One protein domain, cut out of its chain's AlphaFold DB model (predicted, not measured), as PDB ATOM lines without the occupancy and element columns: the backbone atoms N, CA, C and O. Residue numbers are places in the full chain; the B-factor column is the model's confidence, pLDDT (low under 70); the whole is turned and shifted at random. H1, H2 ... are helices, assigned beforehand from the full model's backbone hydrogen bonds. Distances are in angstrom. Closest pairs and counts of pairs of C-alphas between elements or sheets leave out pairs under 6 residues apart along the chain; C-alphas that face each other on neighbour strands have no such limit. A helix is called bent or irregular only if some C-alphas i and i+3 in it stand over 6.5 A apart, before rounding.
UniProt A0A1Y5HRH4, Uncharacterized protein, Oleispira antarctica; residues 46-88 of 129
ATOM      1  N   VAL A  46     159.893 135.756 257.036       92.88
ATOM      2  CA  VAL A  46     159.397 135.906 255.653       92.88
ATOM      3  C   VAL A  46     160.551 135.852 254.650       92.88
ATOM      4  O   VAL A  46     160.456 135.172 253.636       92.88
ATOM      5  N   TYR A  47     161.670 136.497 254.983       90.44
ATOM      6  CA  TYR A  47     162.865 136.502 254.149       90.44
ATOM      7  C   TYR A  47     163.475 135.104 253.974       90.44
ATOM      8  O   TYR A  47     163.789 134.694 252.862       90.44
ATOM      9  N   GLN A  48     163.585 134.343 255.063       89.31
ATOM     10  CA  GLN A  48     164.098 132.975 255.015       89.31
ATOM     11  C   GLN A  48     163.203 132.071 254.154       89.31
ATOM     12  O   GLN A  48     163.714 131.289 253.363       89.31
ATOM     13  N   LYS A  49     161.874 132.209 254.268       92.94
ATOM     14  CA  LYS A  49     160.920 131.471 253.422       92.94
ATOM     15  C   LYS A  49     161.102 131.809 251.943       92.94
ATOM     16  O   LYS A  49     161.147 130.907 251.122       92.94
ATOM     17  N   PHE A  50     161.274 133.093 251.626       92.12
ATOM     18  CA  PHE A  50     161.501 133.540 250.254       92.12
ATOM     19  C   PHE A  50     162.767 132.927 249.639       92.12
ATOM     20  O   PHE A  50     162.725 132.501 248.489       92.12
ATOM     21  N   LEU A  51     163.866 132.851 250.397       91.75
ATOM     22  CA  LEU A  51     165.100 132.209 249.931       91.75
ATOM     23  C   LEU A  51     164.953 130.695 249.755       91.75
ATOM     24  O   LEU A  51     165.505 130.141 248.810       91.75
ATOM     25  N   ASP A  52     164.211 130.036 250.645       88.44
ATOM     26  CA  ASP A  52     163.953 128.598 250.537       88.44
ATOM     27  C   ASP A  52     163.103 128.263 249.294       88.44
ATOM     28  O   ASP A  52     163.296 127.218 248.680       88.44
ATOM     29  N   GLU A  53     162.170 129.144 248.923       91.56
ATOM     30  CA  GLU A  53     161.318 129.003 247.732       91.56
ATOM     31  C   GLU A  53     162.025 129.439 246.437       91.56
ATOM     32  O   GLU A  53     161.665 128.976 245.357       91.56
ATOM     33  N   ASN A  54     163.032 130.315 246.533       91.12
ATOM     34  CA  ASN A  54     163.749 130.893 245.392       91.12
ATOM     35  C   ASN A  54     165.270 130.787 245.603       91.12
ATOM     36  O   ASN A  54     165.905 131.781 245.978       91.12
ATOM     37  N   PRO A  55     165.887 129.620 245.342       84.00
ATOM     38  CA  PRO A  55     167.323 129.428 245.554       84.00
ATOM     39  C   PRO A  55     168.182 130.412 244.739       84.00
ATOM     40  O   PRO A  55     169.188 130.915 245.238       84.00
ATOM     41  N   ASP A  56     167.730 130.801 243.546       82.81
ATOM     42  CA  ASP A  56     168.405 131.768 242.666       82.81
ATOM     43  C   ASP A  56     168.554 133.169 243.293       82.81
ATOM     44  O   ASP A  56     169.388 133.978 242.877       82.81
ATOM     45  N   ALA A  57     167.725 133.508 244.286       81.00
ATOM     46  CA  ALA A  57     167.811 134.788 244.981       81.00
ATOM     47  C   ALA A  57     169.056 134.879 245.879       81.00
ATOM     48  O   ALA A  57     169.575 135.977 246.092       81.00
ATOM     49  N   ILE A  58     169.552 133.737 246.366       77.31
ATOM     50  CA  ILE A  58     170.765 133.655 247.186       77.31
ATOM     51  C   ILE A  58     171.982 134.048 246.343       77.31
ATOM     52  O   ILE A  58     172.801 134.860 246.772       77.31
ATOM     53  N   GLU A  59     172.071 133.537 245.114       76.31
ATOM     54  CA  GLU A  59     173.171 133.843 244.192       76.31
ATOM     55  C   GLU A  59     173.185 135.324 243.801       76.31
ATOM     56  O   GLU A  59     174.232 135.972 243.802       76.31
ATOM     57  N   LYS A  60     172.003 135.903 243.559       77.31
ATOM     58  CA  LYS A  60     171.847 137.328 243.227       77.31
ATOM     59  C   LYS A  60     172.254 138.267 244.365       77.31
ATOM     60  O   LYS A  60     172.564 139.422 244.088       77.31
ATOM     61  N   GLN A  61     172.249 137.806 245.617       71.00
ATOM     62  CA  GLN A  61     172.741 138.593 246.752       71.00
ATOM     63  C   GLN A  61     174.255 138.568 246.910       71.00
ATOM     64  O   GLN A  61     174.821 139.533 247.416       71.00
ATOM     65  N   GLN A  62     174.905 137.473 246.526       70.12
ATOM     66  CA  GLN A  62     176.358 137.358 246.644       70.12
ATOM     67  C   GLN A  62     177.087 138.175 245.572       70.12
ATOM     68  O   GLN A  62     178.267 138.479 245.727       70.12
ATOM     69  N   GLN A  63     176.385 138.567 244.507       71.69
ATOM     70  CA  GLN A  63     176.930 139.464 243.500       71.69
ATOM     71  C   GLN A  63     176.975 140.905 244.033       71.69
ATOM     72  O   GLN A  63     175.954 141.404 244.517       71.69
ATOM     73  N   PRO A  64     178.120 141.607 243.926       64.19
ATOM     74  CA  PRO A  64     178.198 143.012 244.290       64.19
ATOM     75  C   PRO A  64     177.237 143.799 243.399       64.19
ATOM     76  O   PRO A  64     177.385 143.868 242.178       64.19
ATOM     77  N   ILE A  65     176.201 144.361 244.016       67.12
ATOM     78  CA  ILE A  65     175.227 145.187 243.313       67.12
ATOM     79  C   ILE A  65     175.960 146.471 242.921       67.12
ATOM     80  O   ILE A  65     176.465 147.184 243.789       67.12
ATOM     81  N   SER A  66     176.040 146.758 241.620       69.62
ATOM     82  CA  SER A  66     176.569 148.037 241.148       69.62
ATOM     83  C   SER A  66     175.755 149.187 241.764       69.62
ATOM     84  O   SER A  66     174.538 149.052 241.933       69.62
ATOM     85  N   PRO A  67     176.387 150.322 242.113       68.44
ATOM     86  CA  PRO A  67     175.724 151.418 242.826       68.44
ATOM     87  C   PRO A  67     174.477 151.941 242.093       68.44
ATOM     88  O   PRO A  67     173.497 152.312 242.732       68.44
ATOM     89  N   GLU A  68     174.467 151.869 240.762       69.81
ATOM     90  CA  GLU A  68     173.335 152.250 239.911       69.81
ATOM     91  C   GLU A  68     172.096 151.374 240.157       69.81
ATOM     92  O   GLU A  68     171.008 151.887 240.405       69.81
ATOM     93  N   LYS A  69     172.260 150.045 240.226       71.25
ATOM     94  CA  LYS A  69     171.147 149.112 240.483       71.25
ATOM     95  C   LYS A  69     170.621 149.202 241.914       71.25
ATOM     96  O   LYS A  69     169.466 148.862 242.177       71.25
ATOM     97  N   ALA A  70     171.462 149.623 242.857       71.25
ATOM     98  CA  ALA A  70     171.033 149.899 244.223       71.25
ATOM     99  C   ALA A  70     170.204 151.192 244.290       71.25
ATOM    100  O   ALA A  70     169.151 151.206 244.929       71.25
ATOM    101  N   ALA A  71     170.636 152.242 243.585       73.12
ATOM    102  CA  ALA A  71     169.915 153.510 243.498       73.12
ATOM    103  C   ALA A  71     168.546 153.351 242.814       73.12
ATOM    104  O   ALA A  71     167.550 153.857 243.328       73.12
ATOM    105  N   GLU A  72     168.468 152.576 241.730       77.56
ATOM    106  CA  GLU A  72     167.204 152.269 241.047       77.56
ATOM    107  C   GLU A  72     166.218 151.532 241.960       77.56
ATOM    108  O   GLU A  72     165.054 151.919 242.060       77.56
ATOM    109  N   LYS A  73     166.683 150.518 242.702       79.75
ATOM    110  CA  LYS A  73     165.834 149.793 243.659       79.75
ATOM    111  C   LYS A  73     165.346 150.688 244.795       79.75
ATOM    112  O   LYS A  73     164.196 150.566 245.208       79.75
ATOM    113  N   LEU A  74     166.188 151.585 245.305       78.44
ATOM    114  CA  LEU A  74     165.788 152.529 246.352       78.44
ATOM    115  C   LEU A  74     164.765 153.547 245.838       78.44
ATOM    116  O   LEU A  74     163.790 153.823 246.538       78.44
ATOM    117  N   ALA A  75     164.933 154.043 244.611       76.88
ATOM    118  CA  ALA A  75     163.961 154.920 243.966       76.88
ATOM    119  C   ALA A  75     162.618 154.205 243.738       76.88
ATOM    120  O   ALA A  75     161.559 154.755 244.038       76.88
ATOM    121  N   GLU A  76     162.641 152.945 243.297       79.56
ATOM    122  CA  GLU A  76     161.426 152.155 243.087       79.56
ATOM    123  C   GLU A  76     160.683 151.865 244.405       79.56
ATOM    124  O   GLU A  76     159.452 151.910 244.466       79.56
ATOM    125  N   ILE A  77     161.426 151.614 245.489       83.06
ATOM    126  CA  ILE A  77     160.862 151.439 246.834       83.06
ATOM    127  C   ILE A  77     160.243 152.748 247.337       83.06
ATOM    128  O   ILE A  77     159.143 152.718 247.892       83.06
ATOM    129  N   ALA A  78     160.902 153.890 247.119       82.00
ATOM    130  CA  ALA A  78     160.383 155.199 247.505       82.00
ATOM    131  C   ALA A  78     159.074 155.534 246.769       82.00
ATOM    132  O   ALA A  78     158.096 155.918 247.408       82.00
ATOM    133  N   LEU A  79     159.008 155.279 245.459       82.12
ATOM    134  CA  LEU A  79     157.797 155.491 244.659       82.12
ATOM    135  C   LEU A  79     156.644 154.580 245.099       82.12
ATOM    136  O   LEU A  79     155.507 155.032 245.235       82.12
ATOM    137  N   LYS A  80     156.921 153.303 245.394       82.44
ATOM    138  CA  LYS A  80     155.910 152.378 245.937       82.44
ATOM    139  C   LYS A  80     155.422 152.807 247.322       82.44
ATOM    140  O   LYS A  80     154.233 152.678 247.616       82.44
ATOM    141  N   ALA A  81     156.306 153.335 248.169       81.19
ATOM    142  CA  ALA A  81     155.939 153.854 249.484       81.19
ATOM    143  C   ALA A  81     155.065 155.114 249.382       81.19
ATOM    144  O   ALA A  81     154.072 155.228 250.103       81.19
ATOM    145  N   GLU A  82     155.381 156.020 248.456       77.69
ATOM    146  CA  GLU A  82     154.606 157.234 248.199       77.69
ATOM    147  C   GLU A  82     153.212 156.910 247.641       77.69
ATOM    148  O   GLU A  82     152.207 157.418 248.141       77.69
ATOM    149  N   GLN A  83     153.113 155.970 246.697       78.38
ATOM    150  CA  GLN A  83     151.827 155.495 246.170       78.38
ATOM    151  C   GLN A  83     150.976 154.802 247.246       78.38
ATOM    152  O   GLN A  83     149.766 155.024 247.332       78.38
ATOM    153  N   ALA A  84     151.599 154.010 248.124       78.81
ATOM    154  CA  ALA A  84     150.909 153.396 249.257       78.81
ATOM    155  C   ALA A  84     150.454 154.436 250.300       78.81
ATOM    156  O   ALA A  84     149.399 154.270 250.919       78.81
ATOM    157  N   ALA A  85     151.215 155.515 250.498       74.69
ATOM    158  CA  ALA A  85     150.838 156.626 251.367       74.69
ATOM    159  C   ALA A  85     149.686 157.455 250.772       74.69
ATOM    160  O   ALA A  85     148.737 157.776 251.490       74.69
ATOM    161  N   ALA A  86     149.707 157.717 249.463       73.19
ATOM    162  CA  ALA A  86     148.638 158.408 248.743       73.19
ATOM    163  C   ALA A  86     147.322 157.609 248.757       73.19
ATOM    164  O   ALA A  86     146.263 158.168 249.042       73.19
ATOM    165  N   ALA A  87     147.380 156.285 248.575       72.94
ATOM    166  CA  ALA A  87     146.215 155.407 248.716       72.94
ATOM    167  C   ALA A  87     145.639 155.413 250.148       72.94
ATOM    168  O   ALA A  87     144.421 155.428 250.338       72.94
ATOM    169  N   LYS A  88     146.498 155.471 251.176       66.12
ATOM    170  CA  LYS A  88     146.063 155.611 252.579       66.12
ATOM    171  C   LYS A  88     145.491 156.997 252.892       66.12
ATOM    172  O   LYS A  88     144.610 157.100 253.745       66.12
TER     173      LYS A  88
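What this domain is: This is residues 46 to 88 of the 129 residues of an uncharacterized protein of Oleispira antarctica (UniProt A0A1Y5HRH4). The printed part makes a flat, open V: one arm is the single long helix H3, and the other arm is made by two short helices, H1 and H2, with residues 63 to 66 at the corner between the arms. The space between the arms is empty, and H3 touches neither short helix. The 43 printed residues hold three named helices, H1, H2 and H3 in that order, and no named strand; the class is all helix. The whole is only just loose, close to extended, with a radius of gyration of the C-alphas of 13.7 A, and its C-alphas span 35 by 26 by 10 A.

How they stand to each other: H1, residues 46 to 53, and H2, residues 56 to 62, are close but not clearly touching, with 2 pairs of C-alphas within 8 A. Their closest C-alphas, those of Leu 51 and Ala 57, are 6.2 A apart. Their centres are 11.9 A apart. They run opposite ways at a steep tilt of 61 degrees. H3, residues 67 to 88, is apart from H1. H3 is also apart from H2, the helix before it in the chain. Residues 59 to 88 stand free, of which 59 to 62 belong to H2 and 67 to 88 belong to H3. In H1, H2 and H3 every backbone O i to N i+4 pair is within hydrogen-bond range.

Where its parts are: H1 begins at Val 46, whose C-alpha is at (159.397, 135.906, 255.653), and ends at Glu 53. H2 runs from Asp 56, with its C-alpha at (168.405, 131.768, 242.666), to Gln 62. H3, the longest helix with 22 residues, runs from Pro 67 to Lys 88 and measures 31.5 A from first to last C-alpha. Its last C-alpha, that of Lys 88, is at (146.063, 155.611, 252.579). H1 measures 10.7 A and H2 10.5 A from first to last C-alpha. No helix is bent.

The domain as a whole: The two C-alphas farthest apart are those of Gln 63 and Lys 88, at 36.0 A. The first and last printed C-alphas, those of Val 46 and Lys 88, are 24.0 A apart. The printed part has no cut. The link from H1 to H2, with 2 residues between them, is tight, and so is the link from H2 to H3, with 4. The mean pLDDT of the printed part is 78.9, and the model's confidence is low, under 70, at residues 64 to 68 and at residue 88.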